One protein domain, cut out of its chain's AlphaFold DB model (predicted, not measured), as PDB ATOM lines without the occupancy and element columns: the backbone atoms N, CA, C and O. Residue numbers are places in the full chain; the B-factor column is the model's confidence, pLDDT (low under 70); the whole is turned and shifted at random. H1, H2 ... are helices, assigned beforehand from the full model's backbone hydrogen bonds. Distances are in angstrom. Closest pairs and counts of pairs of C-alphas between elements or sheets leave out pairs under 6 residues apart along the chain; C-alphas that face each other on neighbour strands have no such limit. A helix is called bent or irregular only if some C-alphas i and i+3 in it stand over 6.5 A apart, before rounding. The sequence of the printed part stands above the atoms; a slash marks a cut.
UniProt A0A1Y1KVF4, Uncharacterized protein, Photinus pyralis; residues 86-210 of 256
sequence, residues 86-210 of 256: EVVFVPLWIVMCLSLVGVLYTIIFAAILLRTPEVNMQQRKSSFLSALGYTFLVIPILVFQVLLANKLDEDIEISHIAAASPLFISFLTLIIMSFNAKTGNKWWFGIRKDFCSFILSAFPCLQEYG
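AT A GLANCE: This is residues 86 to 210 of the 256 residues of an uncharacterized protein of Photinus pyralis (UniProt A0A1Y1KVF4). Three long helices, H1, H2 and H3, stand side by side in a row, folding back and forth with H2 in the middle. Two short helices, H4 and H5, follow beyond the last residues of H3 as a small tail, far from H1 and H2 and joined to H3 by a long loop of residues 181 to 194. The printed part has 125 residues with five named helices, in the order H1 H2 H3 H4 H5, and no named strand; the class is all helix. The whole is loose, with a radius of gyration of the C-alphas of 18.5 A, and flat, with spans of 55 by 43 by 21 A.

HOW THE PARTS SIT: H1, residues 90 to 115, and H2, residues 121 to 152, touch and form a helical hairpin, at a shallow tilt of 24 degrees, opposite ways; their closest C-alphas, those of Ile 107 and Ala 131, are 5.3 A apart. H2 and H3, residues 160 to 180, touch and form a second helical hairpin, at a shallow tilt of 18 degrees, opposite ways, with the closest C-alphas, those of Leu 137 and Ser 170, 4.6 A apart. H1 and H3 are apart. H3 is irregular, with C-alphas 163 and 166 7.3 A apart, and has a kink of 38 degrees near residue 167. H4, residues 195 to 202, only just touches H3, with 3 pairs of C-alphas within 8 A, through residues 178 to 179 of H3 alone; the closest C-alphas are those of Phe 179 and Phe 195, 5.6 A apart, and the lines are about perpendicular at 75 degrees. H5, residues 204 to 210, and H4 touch only at the corner by their link, and only just, with 3 pairs of C-alphas within 8 A; the closest C-alphas, those of Leu 200 and Gln 207, are 5.1 A apart. H4 and H5 are each apart from H1 and from H2. The helix packing is mostly aligned, only just: 2 of 3 pairs are at a shallow tilt. In H1, H4 and H5 every O i to N i+4 pair is within hydrogen-bond range; in H2 27 of 28 are, and in H3 13 of 17.

IN THESE COORDINATES: H1 begins at C-alpha 90, at (186.501, 146.639, 120.582), and measures 37.9 A from first to last C-alpha. H2, the longest helix with 32 residues, measures 46.8 A and ends at C-alpha 152, at (175.843, 137.076, 118.498). H3 measures 31.3 A. H4 has 8 residues, and H5, 7 residues, ends at C-alpha 210, at (161.532, 170.893, 85.978).

THE WHOLE: The two C-alphas farthest apart, those of Asp 155 and Glu 208, are 56.1 A apart. The printed part has no cut. The link from H3 to H4 is long, and residues 117 to 122, of which 121 to 122 belong to H2, stand free. The mean pLDDT of the printed part is 83.5; residues 180 to 196, 208 and 210 are under 70.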
ATOM      1  N   GLU A  86     181.279 141.096 121.952       92.25
ATOM      2  CA  GLU A  86     181.580 142.412 122.522       92.25
ATOM      3  C   GLU A  86     183.082 142.754 122.463       92.25
ATOM      4  O   GLU A  86     183.447 143.852 122.032       92.25
ATOM      5  N   VAL A  87     183.961 141.807 122.825       92.56
ATOM      6  CA  VAL A  87     185.424 141.995 122.808       92.56
ATOM      7  C   VAL A  87     185.957 142.040 121.375       92.56
ATOM      8  O   VAL A  87     186.826 142.850 121.049       92.56
ATOM      9  N   VAL A  88     185.412 141.206 120.487       94.19
ATOM     10  CA  VAL A  88     185.777 141.184 119.058       94.19
ATOM     11  C   VAL A  88     185.457 142.521 118.375       94.19
ATOM     12  O   VAL A  88     186.159 142.910 117.440       94.19
ATOM     13  N   PHE A  89     184.449 143.255 118.857       94.50
ATOM     14  CA  PHE A  89     184.058 144.573 118.350       94.50
ATOM     15  C   PHE A  89     184.745 145.771 119.034       94.50
ATOM     16  O   PHE A  89     184.427 146.916 118.709       94.50
ATOM     17  N   VAL A  90     185.726 145.558 119.923       93.06
ATOM     18  CA  VAL A  90     186.501 146.639 120.582       93.06
ATOM     19  C   VAL A  90     187.066 147.688 119.624       93.06
ATOM     20  O   VAL A  90     186.885 148.877 119.902       93.06
ATOM     21  N   PRO A  91     187.688 147.329 118.486       92.44
ATOM     22  CA  PRO A  91     188.156 148.332 117.533       92.44
ATOM     23  C   PRO A  91     187.027 149.249 117.029       92.44
ATOM     24  O   PRO A  91     187.205 150.466 116.970       92.44
ATOM     25  N   LEU A  92     185.843 148.695 116.745       92.25
ATOM     26  CA  LEU A  92     184.672 149.479 116.345       92.25
ATOM     27  C   LEU A  92     184.118 150.331 117.491       92.25
ATOM     28  O   LEU A  92     183.751 151.478 117.251       92.25
ATOM     29  N   TRP A  93     184.103 149.834 118.736       94.06
ATOM     30  CA  TRP A  93     183.700 150.635 119.904       94.06
ATOM     31  C   TRP A  93     184.533 151.912 120.025       94.06
ATOM     32  O   TRP A  93     183.984 152.988 120.254       94.06
ATOM     33  N   ILE A  94     185.847 151.822 119.802       92.19
ATOM     34  CA  ILE A  94     186.747 152.983 119.835       92.19
ATOM     35  C   ILE A  94     186.363 154.000 118.753       92.19
ATOM     36  O   ILE A  94     186.238 155.192 119.044       92.19
ATOM     37  N   VAL A  95     186.132 153.544 117.517       91.69
ATOM     38  CA  VAL A  95     185.705 154.413 116.407       91.69
ATOM     39  C   VAL A  95     184.359 155.071 116.718       91.69
ATOM     40  O   VAL A  95     184.201 156.279 116.527       91.69
ATOM     41  N   MET A  96     183.408 154.316 117.270       92.56
ATOM     42  CA  MET A  96     182.100 154.843 117.647       92.56
ATOM     43  C   MET A  96     182.188 155.867 118.779       92.56
ATOM     44  O   MET A  96     181.560 156.923 118.685       92.56
ATOM     45  N   CYS A  97     183.019 155.639 119.795       93.62
ATOM     46  CA  CYS A  97     183.279 156.614 120.855       93.62
ATOM     47  C   CYS A  97     183.847 157.928 120.299       93.62
ATOM     48  O   CYS A  97     183.365 159.005 120.650       93.62
ATOM     49  N   LEU A  98     184.823 157.858 119.387       92.19
ATOM     50  CA  LEU A  98     185.366 159.043 118.716       92.19
ATOM     51  C   LEU A  98     184.295 159.767 117.888       92.19
ATOM     52  O   LEU A  98     184.199 160.995 117.934       92.19
ATOM     53  N   SER A  99     183.451 159.019 117.175       91.88
ATOM     54  CA  SER A  99     182.353 159.601 116.399       91.88
ATOM     55  C   SER A  99     181.326 160.307 117.291       91.88
ATOM     56  O   SER A  99     180.872 161.396 116.947       91.88
ATOM     57  N   LEU A 100     181.031 159.763 118.478       94.00
ATOM     58  CA  LEU A 100     180.115 160.365 119.445       94.00
ATOM     59  C   LEU A 100     180.646 161.708 119.963       94.00
ATOM     60  O   LEU A 100     179.890 162.675 120.046       94.00
ATOM     61  N   VAL A 101     181.951 161.802 120.234       95.69
ATOM     62  CA  VAL A 101     182.610 163.077 120.573       95.69
ATOM     63  C   VAL A 101     182.467 164.085 119.428       95.69
ATOM     64  O   VAL A 101     182.141 165.250 119.671       95.69
ATOM     65  N   GLY A 102     182.633 163.643 118.179       92.69
ATOM     66  CA  GLY A 102     182.390 164.470 116.994       92.69
ATOM     67  C   GLY A 102     180.951 164.989 116.916       92.69
ATOM     68  O   GLY A 102     180.733 166.183 116.703       92.69
ATOM     69  N   VAL A 103     179.957 164.133 117.168       94.12
ATOM     70  CA  VAL A 103     178.543 164.539 117.214       94.12
ATOM     71  C   VAL A 103     178.312 165.578 118.308       94.12
ATOM     72  O   VAL A 103     177.727 166.625 118.029       94.12
ATOM     73  N   LEU A 104     178.828 165.355 119.519       94.88
ATOM     74  CA  LEU A 104     178.716 166.313 120.621       94.88
ATOM     75  C   LEU A 104     179.303 167.676 120.245       94.88
ATOM     76  O   LEU A 104     178.658 168.702 120.470       94.88
ATOM     77  N   TYR A 105     180.472 167.698 119.602       94.19
ATOM     78  CA  TYR A 105     181.066 168.930 119.090       94.19
ATOM     79  C   TYR A 105     180.135 169.643 118.097       94.19
ATOM     80  O   TYR A 105     179.899 170.844 118.229       94.19
ATOM     81  N   THR A 106     179.540 168.916 117.143       90.75
ATOM     82  CA  THR A 106     178.613 169.517 116.166       90.75
ATOM     83  C   THR A 106     177.329 170.044 116.807       90.75
ATOM     84  O   THR A 106     176.837 171.095 116.396       90.75
ATOM     85  N   ILE A 107     176.815 169.378 117.846       93.38
ATOM     86  CA  ILE A 107     175.653 169.837 118.616       93.38
ATOM     87  C   ILE A 107     175.992 171.123 119.374       93.38
ATOM     88  O   ILE A 107     175.231 172.087 119.307       93.38
ATOM     89  N   ILE A 108     177.138 171.168 120.063       93.56
ATOM     90  CA  ILE A 108     177.595 172.362 120.788       93.56
ATOM     91  C   ILE A 108     177.780 173.527 119.811       93.56
ATOM     92  O   ILE A 108     177.289 174.626 120.062       93.56
ATOM     93  N   PHE A 109     178.425 173.282 118.671       90.25
ATOM     94  CA  PHE A 109     178.618 174.288 117.633       90.25
ATOM     95  C   PHE A 109     177.284 174.816 117.084       90.25
ATOM     96  O   PHE A 109     177.085 176.030 116.996       90.25
ATOM     97  N   ALA A 110     176.326 173.929 116.796       89.38
ATOM     98  CA  ALA A 110     174.982 174.321 116.385       89.38
ATOM     99  C   ALA A 110     174.255 175.129 117.477       89.38
ATOM    100  O   ALA A 110     173.597 176.121 117.165       89.38
ATOM    101  N   ALA A 111     174.403 174.760 118.753       89.75
ATOM    102  CA  ALA A 111     173.810 175.475 119.882       89.75
ATOM    103  C   ALA A 111     174.399 176.883 120.070       89.75
ATOM    104  O   ALA A 111     173.653 177.824 120.345       89.75
ATOM    105  N   ILE A 112     175.711 177.051 119.885       91.25
ATOM    106  CA  ILE A 112     176.375 178.362 119.920       91.25
ATOM    107  C   ILE A 112     175.848 179.243 118.781       91.25
ATOM    108  O   ILE A 112     175.386 180.353 119.037       91.25
ATOM    109  N   LEU A 113     175.814 178.725 117.548       87.19
ATOM    110  CA  LEU A 113     175.288 179.456 116.388       87.19
ATOM    111  C   LEU A 113     173.797 179.799 116.508       87.19
ATOM    112  O   LEU A 113     173.345 180.781 115.925       87.19
ATOM    113  N   LEU A 114     173.015 179.012 117.249       84.12
ATOM    114  CA  LEU A 114     171.617 179.337 117.542       84.12
ATOM    115  C   LEU A 114     171.480 180.528 118.499       84.12
ATOM    116  O   LEU A 114     170.495 181.260 118.403       84.12
ATOM    117  N   ARG A 115     172.444 180.724 119.407       86.44
ATOM    118  CA  ARG A 115     172.443 181.815 120.396       86.44
ATOM    119  C   ARG A 115     173.041 183.115 119.863       86.44
ATOM    120  O   ARG A 115     172.687 184.173 120.371       86.44
ATOM    121  N   THR A 116     173.928 183.058 118.874       86.38
ATOM    122  CA  THR A 116     174.524 184.254 118.266       86.38
ATOM    123  C   THR A 116     173.527 184.915 117.296       86.38
ATOM    124  O   THR A 116     173.159 184.292 116.304       86.38
ATOM    125  N   PRO A 117     173.079 186.163 117.534       71.19
ATOM    126  CA  PRO A 117     172.052 186.808 116.707       71.19
ATOM    127  C   PRO A 117     172.559 187.301 115.339       71.19
ATOM    128  O   PRO A 117     171.755 187.475 114.430       71.19
ATOM    129  N   GLU A 118     173.875 187.460 115.168       77.19
ATOM    130  CA  GLU A 118     174.512 188.051 113.972       77.19
ATOM    131  C   GLU A 118     174.750 187.063 112.810       77.19
ATOM    132  O   GLU A 118     175.394 187.396 111.815       77.19
ATOM    133  N   VAL A 119     174.277 185.816 112.912       77.94
ATOM    134  CA  VAL A 119     174.536 184.790 111.887       77.94
ATOM    135  C   VAL A 119     173.407 184.689 110.864       77.94
ATOM    136  O   VAL A 119     172.221 184.740 111.190       77.94
ATOM    137  N   ASN A 120     173.777 184.463 109.603       81.81
ATOM    138  CA  ASN A 120     172.824 184.296 108.510       81.81
ATOM    139  C   ASN A 120     171.844 183.134 108.797       81.81
ATOM    140  O   ASN A 120     172.249 182.009 109.114       81.81
ATOM    141  N   MET A 121     170.540 183.384 108.623       78.88
ATOM    142  CA  MET A 121     169.440 182.429 108.835       78.88
ATOM    143  C   MET A 121     169.675 181.090 108.112       78.88
ATOM    144  O   MET A 121     169.299 180.029 108.615       78.88
ATOM    145  N   GLN A 122     170.312 181.128 106.938       80.69
ATOM    146  CA  GLN A 122     170.634 179.933 106.156       80.69
ATOM    147  C   GLN A 122     171.741 179.076 106.795       80.69
ATOM    148  O   GLN A 122     171.612 177.853 106.838       80.69
ATOM    149  N   GLN A 123     172.797 179.696 107.328       80.94
ATOM    150  CA  GLN A 123     173.917 178.998 107.970       80.94
ATOM    151  C   GLN A 123     173.491 178.341 109.286       80.94
ATOM    152  O   GLN A 123     173.887 177.211 109.583       80.94
ATOM    153  N   ARG A 124     172.609 179.007 110.038       82.94
ATOM    154  CA  ARG A 124     172.012 178.476 111.269       82.94
ATOM    155  C   ARG A 124     171.190 177.215 111.010       82.94
ATOM    156  O   ARG A 124     171.387 176.203 111.674       82.94
ATOM    157  N   LYS A 125     170.311 177.256 110.001       83.75
ATOM    158  CA  LYS A 125     169.514 176.090 109.583       83.75
ATOM    159  C   LYS A 125     170.399 174.940 109.104       83.75
ATOM    160  O   LYS A 125     170.155 173.803 109.488       83.75
ATOM    161  N   SER A 126     171.432 175.238 108.314       84.31
ATOM    162  CA  SER A 126     172.375 174.226 107.826       84.31
ATOM    163  C   SER A 126     173.108 173.535 108.974       84.31
ATOM    164  O   SER A 126     173.158 172.314 109.010       84.31
ATOM    165  N   SER A 127     173.625 174.302 109.935       86.12
ATOM    166  CA  SER A 127     174.383 173.751 111.067       86.12
ATOM    167  C   SER A 127     173.502 172.891 111.975       86.12
ATOM    168  O   SER A 127     173.916 171.815 112.399       86.12
ATOM    169  N   PHE A 128     172.260 173.323 112.217       87.69
ATOM    170  CA  PHE A 128     171.278 172.535 112.963       87.69
ATOM    171  C   PHE A 128     170.914 171.231 112.241       87.69
ATOM    172  O   PHE A 128     170.906 170.171 112.861       87.69
ATOM    173  N   LEU A 129     170.666 171.289 110.928       87.38
ATOM    174  CA  LEU A 129     170.346 170.107 110.127       87.38
ATOM    175  C   LEU A 129     171.519 169.119 110.072       87.38
ATOM    176  O   LEU A 129     171.298 167.915 110.167       87.38
ATOM    177  N   SER A 130     172.758 169.608 109.974       86.56
ATOM    178  CA  SER A 130     173.957 168.767 110.035       86.56
ATOM    179  C   SER A 130     174.119 168.090 111.397       86.56
ATOM    180  O   SER A 130     174.343 166.886 111.438       86.56
ATOM    181  N   ALA A 131     173.950 168.822 112.504       90.94
ATOM    182  CA  ALA A 131     174.021 168.244 113.850       90.94
ATOM    183  C   ALA A 131     172.941 167.169 114.063       90.94
ATOM    184  O   ALA A 131     173.223 166.088 114.582       90.94
ATOM    185  N   LEU A 132     171.714 167.439 113.605       91.38
ATOM    186  CA  LEU A 132     170.611 166.484 113.653       91.38
ATOM    187  C   LEU A 132     170.914 165.235 112.812       91.38
ATOM    188  O   LEU A 132     170.763 164.115 113.294       91.38
ATOM    189  N   GLY A 133     171.403 165.429 111.585       90.12
ATOM    190  CA  GLY A 133     171.788 164.350 110.681       90.12
ATOM    191  C   GLY A 133     172.871 163.445 111.268       90.12
ATOM    192  O   GLY A 133     172.695 162.233 111.306       90.12
ATOM    193  N   TYR A 134     173.949 164.017 111.814       90.38
ATOM    194  CA  TYR A 134     175.006 163.224 112.452       90.38
ATOM    195  C   TYR A 134     174.518 162.484 113.702       90.38
ATOM    196  O   TYR A 134     174.940 161.356 113.945       90.38
ATOM    197  N   THR A 135     173.585 163.067 114.456       92.69
ATOM    198  CA  THR A 135     172.968 162.413 115.621       92.69
ATOM    199  C   THR A 135     172.156 161.181 115.207       92.69
ATOM    200  O   THR A 135     172.346 160.103 115.769       92.69
ATOM    201  N   PHE A 136     171.299 161.309 114.187       93.00
ATOM    202  CA  PHE A 136     170.515 160.194 113.634       93.00
ATOM    203  C   PHE A 136     171.334 159.196 112.812       93.00
ATOM    204  O   PHE A 136     170.834 158.128 112.476       93.00
ATOM    205  N   LEU A 137     172.584 159.522 112.501       91.50
ATOM    206  CA  LEU A 137     173.519 158.602 111.873       91.50
ATOM    207  C   LEU A 137     174.264 157.786 112.934       91.50
ATOM    208  O   LEU A 137     174.242 156.565 112.900       91.50
ATOM    209  N   VAL A 138     174.909 158.440 113.901       93.81
ATOM    210  CA  VAL A 138     175.822 157.766 114.839       93.81
ATOM    211  C   VAL A 138     175.077 156.985 115.918       93.81
ATOM    212  O   VAL A 138     175.465 155.857 116.222       93.81
ATOM    213  N   ILE A 139     174.006 157.545 116.497       94.50
ATOM    214  CA  ILE A 139     173.288 156.879 117.596       94.50
ATOM    215  C   ILE A 139     172.680 155.551 117.131       94.50
ATOM    216  O   ILE A 139     172.907 154.545 117.803       94.50
ATOM    217  N   PRO A 140     171.956 155.473 115.997       95.75
ATOM    218  CA  PRO A 140     171.382 154.199 115.587       95.75
ATOM    219  C   PRO A 140     172.446 153.186 115.136       95.75
ATOM    220  O   PRO A 140     172.256 151.999 115.381       95.75
ATOM    221  N   ILE A 141     173.596 153.610 114.587       94.94
ATOM    222  CA  ILE A 141     174.737 152.701 114.348       94.94
ATOM    223  C   ILE A 141     175.255 152.115 115.669       94.94
ATOM    224  O   ILE A 141     175.491 150.912 115.746       94.94
ATOM    225  N   LEU A 142     175.388 152.932 116.720       95.00
ATOM    226  CA  LEU A 142     175.829 152.456 118.033       95.00
ATOM    227  C   LEU A 142     174.834 151.446 118.619       95.00
ATOM    228  O   LEU A 142     175.236 150.388 119.096       95.00
ATOM    229  N   VAL A 143     173.533 151.744 118.541       95.12
ATOM    230  CA  VAL A 143     172.474 150.826 118.993       95.12
ATOM    231  C   VAL A 143     172.514 149.520 118.197       95.12
ATOM    232  O   VAL A 143     172.434 148.451 118.794       95.12
ATOM    233  N   PHE A 144     172.688 149.584 116.874       95.44
ATOM    234  CA  PHE A 144     172.870 148.398 116.035       95.44
ATOM    235  C   PHE A 144     174.062 147.555 116.498       95.44
ATOM    236  O   PHE A 144     173.921 146.345 116.639       95.44
ATOM    237  N   GLN A 145     175.207 148.178 116.778       94.19
ATOM    238  CA  GLN A 145     176.404 147.466 117.222       94.19
ATOM    239  C   GLN A 145     176.185 146.747 118.562       94.19
ATOM    240  O   GLN A 145     176.583 145.591 118.696       94.19
ATOM    241  N   VAL A 146     175.504 147.385 119.524       94.06
ATOM    242  CA  VAL A 146     175.149 146.764 120.818       94.06
ATOM    243  C   VAL A 146     174.193 145.591 120.621       94.06
ATOM    244  O   VAL A 146     174.429 144.507 121.149       94.06
ATOM    245  N   LEU A 147     173.134 145.779 119.829       93.62
ATOM    246  CA  LEU A 147     172.175 144.711 119.547       93.62
ATOM    247  C   LEU A 147     172.826 143.541 118.806       93.62
ATOM    248  O   LEU A 147     172.475 142.393 119.067       93.62
ATOM    249  N   LEU A 148     173.758 143.819 117.894       93.56
ATOM    250  CA  LEU A 148     174.478 142.794 117.151       93.56
ATOM    251  C   LEU A 148     175.413 141.997 118.063       93.56
ATOM    252  O   LEU A 148     175.397 140.774 117.980       93.56
ATOM    253  N   ALA A 149     176.186 142.659 118.930       92.62
ATOM    254  CA  ALA A 149     177.074 141.990 119.883       92.62
ATOM    255  C   ALA A 149     176.289 141.038 120.796       92.62
ATOM    256  O   ALA A 149     176.528 139.835 120.769       92.62
ATOM    257  N   ASN A 150     175.261 141.554 121.477       91.94
ATOM    258  CA  ASN A 150     174.441 140.766 122.403       91.94
ATOM    259  C   ASN A 150     173.687 139.634 121.698       91.94
ATOM    260  O   ASN A 150     173.480 138.563 122.258       91.94
ATOM    261  N   LYS A 151     173.252 139.861 120.453       92.06
ATOM    262  CA  LYS A 151     172.616 138.807 119.667       92.06
ATOM    263  C   LYS A 151     173.610 137.696 119.309       92.06
ATOM    264  O   LYS A 151     173.239 136.529 119.339       92.06
ATOM    265  N   LEU A 152     174.825 138.050 118.895       90.06
ATOM    266  CA  LEU A 152     175.843 137.076 118.498       90.06
ATOM    267  C   LEU A 152     176.407 136.299 119.696       90.06
ATOM    268  O   LEU A 152     176.843 135.165 119.517       90.06
ATOM    269  N   ASP A 153     176.381 136.892 120.892       89.94
ATOM    270  CA  ASP A 153     176.702 136.234 122.166       89.94
ATOM    271  C   ASP A 153     175.532 135.393 122.730       89.94
ATOM    272  O   ASP A 153     175.668 134.795 123.789       89.94
ATOM    273  N   GLU A 154     174.407 135.291 122.004       86.12
ATOM    274  CA  GLU A 154     173.191 134.548 122.393       86.12
ATOM    275  C   GLU A 154     172.498 135.059 123.675       86.12
ATOM    276  O   GLU A 154     171.589 134.415 124.194       86.12
ATOM    277  N   ASP A 155     172.837 136.265 124.142       85.06
ATOM    278  CA  ASP A 155     172.217 136.887 125.321       85.06
ATOM    279  C   ASP A 155     170.774 137.354 125.060       85.06
ATOM    280  O   ASP A 155     169.976 137.518 125.988       85.06
ATOM    281  N   ILE A 156     170.431 137.628 123.793       86.56
ATOM    282  CA  ILE A 156     169.127 138.174 123.391       86.56
ATOM    283  C   ILE A 156     168.554 137.419 122.182       86.56
ATOM    284  O   ILE A 156     169.091 137.469 121.072       86.56
ATOM    285  N   GLU A 157     167.361 136.846 122.352       86.94
ATOM    286  CA  GLU A 157     166.571 136.225 121.282       86.94
ATOM    287  C   GLU A 157     165.769 137.266 120.473       86.94
ATOM    288  O   GLU A 157     164.557 137.422 120.613       86.94
ATOM    289  N   ILE A 158     166.442 138.020 119.604       89.00
ATOM    290  CA  ILE A 158     165.792 138.952 118.660       89.00
ATOM    291  C   ILE A 158     165.958 138.485 117.215       89.00
ATOM    292  O   ILE A 158     166.945 137.848 116.861       89.00
ATOM    293  N   SER A 159     165.023 138.834 116.326       91.50
ATOM    294  CA  SER A 159     165.167 138.572 114.882       91.50
ATOM    295  C   SER A 159     166.354 139.343 114.281       91.50
ATOM    296  O   SER A 159     166.677 140.445 114.723       91.50
ATOM    297  N   HIS A 160     167.009 138.797 113.245       88.94
ATOM    298  CA  HIS A 160     168.120 139.478 112.553       88.94
ATOM    299  C   HIS A 160     167.685 140.820 111.948       88.94
ATOM    300  O   HIS A 160     168.445 141.783 111.971       88.94
ATOM    301  N   ILE A 161     166.436 140.905 111.482       92.06
ATOM    302  CA  ILE A 161     165.861 142.141 110.940       92.06
ATOM    303  C   ILE A 161     165.647 143.170 112.054       92.06
ATOM    304  O   ILE A 161     165.927 144.350 111.865       92.06
ATOM    305  N   ALA A 162     165.187 142.726 113.229       91.62
ATOM    306  CA  ALA A 162     164.992 143.605 114.379       91.62
ATOM    307  C   ALA A 162     166.331 144.177 114.867       91.62
ATOM    308  O   ALA A 162     166.430 145.385 115.077       91.62
ATOM    309  N   ALA A 163     167.372 143.339 114.942       92.38
ATOM    310  CA  ALA A 163     168.731 143.777 115.251       92.38
ATOM    311  C   ALA A 163     169.241 144.806 114.227       92.38
ATOM    312  O   ALA A 163     169.786 145.827 114.623       92.38
ATOM    313  N   ALA A 164     168.990 144.594 112.927       93.12
ATOM    314  CA  ALA A 164     169.386 145.503 111.847       93.12
ATOM    315  C   ALA A 164     168.521 146.777 111.720       93.12
ATOM    316  O   ALA A 164     168.888 147.697 110.989       93.12
ATOM    317  N   SER A 165     167.386 146.875 112.421       93.38
ATOM    318  CA  SER A 165     166.455 148.004 112.280       93.38
ATOM    319  C   SER A 165     167.074 149.396 112.508       93.38
ATOM    320  O   SER A 165     166.815 150.286 111.690       93.38
ATOM    321  N   PRO A 166     167.955 149.620 113.507       95.00
ATOM    322  CA  PRO A 166     168.582 150.927 113.711       95.00
ATOM    323  C   PRO A 166     169.565 151.289 112.584       95.00
ATOM    324  O   PRO A 166     169.721 152.459 112.226       95.00
ATOM    325  N   LEU A 167     170.187 150.286 111.961       93.81
ATOM    326  CA  LEU A 167     171.083 150.486 110.824       93.81
ATOM    327  C   LEU A 167     170.318 151.031 109.608       93.81
ATOM    328  O   LEU A 167     170.779 151.973 108.963       93.81
ATOM    329  N   PHE A 168     169.110 150.520 109.338       93.38
ATOM    330  CA  PHE A 168     168.268 151.037 108.253       93.38
ATOM    331  C   PHE A 168     167.884 152.510 108.455       93.38
ATOM    332  O   PHE A 168     167.852 153.265 107.483       93.38
ATOM    333  N   ILE A 169     167.662 152.950 109.700       93.12
ATOM    334  CA  ILE A 169     167.418 154.370 110.024       93.12
ATOM    335  C   ILE A 169     168.640 155.224 109.661       93.12
ATOM    336  O   ILE A 169     168.500 156.313 109.099       93.12
ATOM    337  N   SER A 170     169.843 154.717 109.929       92.75
ATOM    338  CA  SER A 170     171.098 155.406 109.599       92.75
ATOM    339  C   SER A 170     171.283 155.537 108.088       92.75
ATOM    340  O   SER A 170     171.601 156.618 107.591       92.75
ATOM    341  N   PHE A 171     171.012 154.469 107.332       91.25
ATOM    342  CA  PHE A 171     171.052 154.502 105.868       91.25
ATOM    343  C   PHE A 171     170.009 155.449 105.277       91.25
ATOM    344  O   PHE A 171     170.329 156.228 104.381       91.25
ATOM    345  N   LEU A 172     168.786 155.455 105.812       91.31
ATOM    346  CA  LEU A 172     167.759 156.411 105.406       91.31
ATOM    347  C   LEU A 172     168.212 157.855 105.668       91.31
ATOM    348  O   LEU A 172     168.057 158.721 104.807       91.31
ATOM    349  N   THR A 173     168.830 158.107 106.822       89.38
ATOM    350  CA  THR A 173     169.373 159.424 107.179       89.38
ATOM    351  C   THR A 173     170.478 159.850 106.212       89.38
ATOM    352  O   THR A 173     170.451 160.974 105.715       89.38
ATOM    353  N   LEU A 174     171.404 158.950 105.863       86.62
ATOM    354  CA  LEU A 174     172.451 159.195 104.863       86.62
ATOM    355  C   LEU A 174     171.881 159.550 103.485       86.62
ATOM    356  O   LEU A 174     172.362 160.483 102.831       86.62
ATOM    357  N   ILE A 175     170.835 158.843 103.055       86.62
ATOM    358  CA  ILE A 175     170.127 159.134 101.807       86.62
ATOM    359  C   ILE A 175     169.533 160.546 101.870       86.62
ATOM    360  O   ILE A 175     169.797 161.355 100.984       86.62
ATOM    361  N   ILE A 176     168.821 160.896 102.946       85.69
ATOM    362  CA  ILE A 176     168.204 162.223 103.127       85.69
ATOM    363  C   ILE A 176     169.256 163.345 103.171       85.69
ATOM    364  O   ILE A 176     169.064 164.409 102.574       85.69
ATOM    365  N   MET A 177     170.383 163.128 103.853       80.06
ATOM    366  CA  MET A 177     171.478 164.101 103.923       80.06
ATOM    367  C   MET A 177     172.137 164.324 102.557       80.06
ATOM    368  O   MET A 177     172.525 165.449 102.246       80.06
ATOM    369  N   SER A 178     172.189 163.293 101.711       75.00
ATOM    370  CA  SER A 178     172.772 163.370 100.368       75.00
ATOM    371  C   SER A 178     172.024 164.328  99.432       75.00
ATOM    372  O   SER A 178     172.651 164.946  98.573       75.00
ATOM    373  N   PHE A 179     170.714 164.514  99.623       73.62
ATOM    374  CA  PHE A 179     169.916 165.496  98.872       73.62
ATOM    375  C   PHE A 179     170.140 166.946  99.324       73.62
ATOM    376  O   PHE A 179     169.900 167.869  98.550       73.62
ATOM    377  N   ASN A 180     170.579 167.157 100.568       66.19
ATOM    378  CA  ASN A 180     170.700 168.483 101.188       66.19
ATOM    379  C   ASN A 180     172.127 169.058 101.155       66.19
ATOM    380  O   ASN A 180     172.350 170.185 101.608       66.19
ATOM    381  N   ALA A 181     173.101 168.307 100.640       63.62
ATOM    382  CA  ALA A 181     174.480 168.759 100.531       63.62
ATOM    383  C   ALA A 181     174.614 169.810  99.412       63.62
ATOM    384  O   ALA A 181     174.643 169.461  98.240       63.62
ATOM    385  N   LYS A 182     174.715 171.094  99.797       57.31
ATOM    386  CA  LYS A 182     174.981 172.256  98.911       57.31
ATOM    387  C   LYS A 182     176.385 172.270  98.287       57.31
ATOM    388  O   LYS A 182     176.740 173.168  97.529       57.31
ATOM    389  N   THR A 183     177.247 171.368  98.728       55.25
ATOM    390  CA  THR A 183     178.614 171.211  98.241       55.25
ATOM    391  C   THR A 183     178.696 169.775  97.774       55.25
ATOM    392  O   THR A 183     178.349 168.887  98.550       55.25
ATOM    393  N   GLY A 184     179.089 169.574  96.511       52.44
ATOM    394  CA  GLY A 184     179.047 168.285  95.819       52.44
ATOM    395  C   GLY A 184     179.349 167.093  96.725       52.44
ATOM    396  O   GLY A 184     180.300 167.100  97.511       52.44
ATOM    397  N   ASN A 185     178.493 166.081  96.643       54.81
ATOM    398  CA  ASN A 185     178.523 164.970  97.571       54.81
ATOM    399  C   ASN A 185     179.684 164.024  97.230       54.81
ATOM    400  O   ASN A 185     179.540 163.117  96.409       54.81
ATOM    401  N   LYS A 186     180.844 164.227  97.871       51.22
ATOM    402  CA  LYS A 186     182.037 163.375  97.698       51.22
ATOM    403  C   LYS A 186     181.721 161.887  97.908       51.22
ATOM    404  O   LYS A 186     182.294 161.049  97.217       51.22
ATOM    405  N   TRP A 187     180.771 161.592  98.798       49.94
ATOM    406  CA  TRP A 187     180.341 160.243  99.176       49.94
ATOM    407  C   TRP A 187     179.582 159.500  98.072       49.94
ATOM    408  O   TRP A 187     179.634 158.276  98.006       49.94
ATOM    409  N   TRP A 188     178.923 160.217  97.161       51.19
ATOM    410  CA  TRP A 188     178.268 159.627  95.997       51.19
ATOM    411  C   TRP A 188     179.202 159.710  94.791       51.19
ATOM    412  O   TRP A 188     179.128 160.650  94.005       51.19
ATOM    413  N   PHE A 189     180.112 158.741  94.651       51.81
ATOM    414  CA  PHE A 189     180.998 158.608  93.482       51.81
ATOM    415  C   PHE A 189     181.816 159.869  93.135       51.81
ATOM    416  O   PHE A 189     182.164 160.095  91.974       51.81
ATOM    417  N   GLY A 190     182.123 160.724  94.116       52.84
ATOM    418  CA  GLY A 190     182.822 161.985  93.862       52.84
ATOM    419  C   GLY A 190     182.021 162.977  93.010       52.84
ATOM    420  O   GLY A 190     182.622 163.794  92.305       52.84
ATOM    421  N   ILE A 191     180.684 162.913  93.041       59.00
ATOM    422  CA  ILE A 191     179.818 163.857  92.334       59.00
ATOM    423  C   ILE A 191     180.156 165.284  92.795       59.00
ATOM    424  O   ILE A 191     180.023 165.652  93.960       59.00
ATOM    425  N   ARG A 192     180.593 166.116  91.842       60.59
ATOM    426  CA  ARG A 192     180.980 167.519  92.081       60.59
ATOM    427  C   ARG A 192     179.804 168.502  92.075       60.59
ATOM    428  O   ARG A 192     180.025 169.702  92.189       60.59
ATOM    429  N   LYS A 193     178.576 168.007  91.907       61.78
ATOM    430  CA  LYS A 193     177.337 168.792  91.807       61.78
ATOM    431  C   LYS A 193     176.357 168.404  92.922       61.78
ATOM    432  O   LYS A 193     176.508 167.351  93.533       61.78
ATOM    433  N   ASP A 194     175.335 169.212  93.172       67.38
ATOM    434  CA  ASP A 194     174.267 168.822  94.099       67.38
ATOM    435  C   ASP A 194     173.523 167.602  93.539       67.38
ATOM    436  O   ASP A 194     173.279 167.528  92.331       67.38
ATOM    437  N   PHE A 195     173.139 166.649  94.388       67.62
ATOM    438  CA  PHE A 195     172.560 165.375  93.946       67.62
ATOM    439  C   PHE A 195     171.336 165.551  93.027       67.62
ATOM    440  O   PHE A 195     171.240 164.909  91.981       67.62
ATOM    441  N   CYS A 196     170.450 166.498  93.347       69.38
ATOM    442  CA  CYS A 196     169.294 166.830  92.511       69.38
ATOM    443  C   CYS A 196     169.701 167.358  91.129       69.38
ATOM    444  O   CYS A 196     169.112 166.976  90.122       69.38
ATOM    445  N   SER A 197     170.733 168.204  91.065       70.81
ATOM    446  CA  SER A 197     171.242 168.724  89.792       70.81
ATOM    447  C   SER A 197     171.931 167.637  88.960       70.81
ATOM    448  O   SER A 197     171.827 167.646  87.736       70.81
ATOM    449  N   PHE A 198     172.580 166.665  89.613       72.62
ATOM    450  CA  PHE A 198     173.132 165.491  88.946       72.62
ATOM    451  C   PHE A 198     172.020 164.626  88.344       72.62
ATOM    452  O   PHE A 198     172.078 164.341  87.150       72.62
ATOM    453  N   ILE A 199     170.981 164.288  89.120       75.81
ATOM    454  CA  ILE A 199     169.816 163.533  88.630       75.81
ATOM    455  C   ILE A 199     169.150 164.255  87.458       75.81
ATOM    456  O   ILE A 199     168.924 163.638  86.422       75.81
ATOM    457  N   LEU A 200     168.881 165.557  87.579       73.88
ATOM    458  CA  LEU A 200     168.277 166.330  86.491       73.88
ATOM    459  C   LEU A 200     169.165 166.333  85.240       73.88
ATOM    460  O   LEU A 200     168.651 166.187  84.141       73.88
ATOM    461  N   SER A 201     170.491 166.409  85.391       70.94
ATOM    462  CA  SER A 201     171.408 166.321  84.246       70.94
ATOM    463  C   SER A 201     171.521 164.919  83.637       70.94
ATOM    464  O   SER A 201     171.811 164.794  82.451       70.94
ATOM    465  N   ALA A 202     171.310 163.865  84.430       77.81
ATOM    466  CA  ALA A 202     171.347 162.480  83.965       77.81
ATOM    467  C   ALA A 202     170.042 162.072  83.258       77.81
ATOM    468  O   ALA A 202     170.064 161.207  82.384       77.81
ATOM    469  N   PHE A 203     168.919 162.707  83.610       77.94
ATOM    470  CA  PHE A 203     167.595 162.430  83.052       77.94
ATOM    471  C   PHE A 203     167.022 163.661  82.322       77.94
ATOM    472  O   PHE A 203     166.288 164.445  82.931       77.94
ATOM    473  N   PRO A 204     167.265 163.812  81.002       73.19
ATOM    474  CA  PRO A 204     166.819 164.982  80.234       73.19
ATOM    475  C   PRO A 204     165.293 165.169  80.246       73.19
ATOM    476  O   PRO A 204     164.809 166.295  80.291       73.19
ATOM    477  N   CYS A 205     164.515 164.083  80.312       73.31
ATOM    478  CA  CYS A 205     163.052 164.156  80.419       73.31
ATOM    479  C   CYS A 205     162.577 164.836  81.716       73.31
ATOM    480  O   CYS A 205     161.551 165.511  81.730       73.31
ATOM    481  N   LEU A 206     163.317 164.652  82.813       70.81
ATOM    482  CA  LEU A 206     162.997 165.247  84.110       70.81
ATOM    483  C   LEU A 206     163.449 166.714  84.169       70.81
ATOM    484  O   LEU A 206     162.808 167.531  84.827       70.81
ATOM    485  N   GLN A 207     164.518 167.049  83.442       72.06
ATOM    486  CA  GLN A 207     164.979 168.423  83.259       72.06
ATOM    487  C   GLN A 207     163.950 169.276  82.509       72.06
ATOM    488  O   GLN A 207     163.637 170.372  82.967       72.06
ATOM    489  N   GLU A 208     163.371 168.762  81.419       68.50
ATOM    490  CA  GLU A 208     162.296 169.445  80.679       68.50
ATOM    491  C   GLU A 208     161.045 169.665  81.546       68.50
ATOM    492  O   GLU A 208     160.432 170.729  81.501       68.50
ATOM    493  N   TYR A 209     160.704 168.703  82.410       72.00
ATOM    494  CA  TYR A 209     159.587 168.841  83.350       72.00
ATOM    495  C   TYR A 209     159.863 169.880  84.452       72.00
ATOM    496  O   TYR A 209     158.975 170.637  84.841       72.00
ATOM    497  N   GLY A 210     161.104 169.943  84.948       63.03
ATOM    498  CA  GLY A 210     161.532 170.893  85.978       63.03
ATOM    499  C   GLY A 210     161.724 172.331  85.479       63.03
ATOM    500  O   GLY A 210     161.703 173.255  86.289       63.03
TER     501      GLY A 210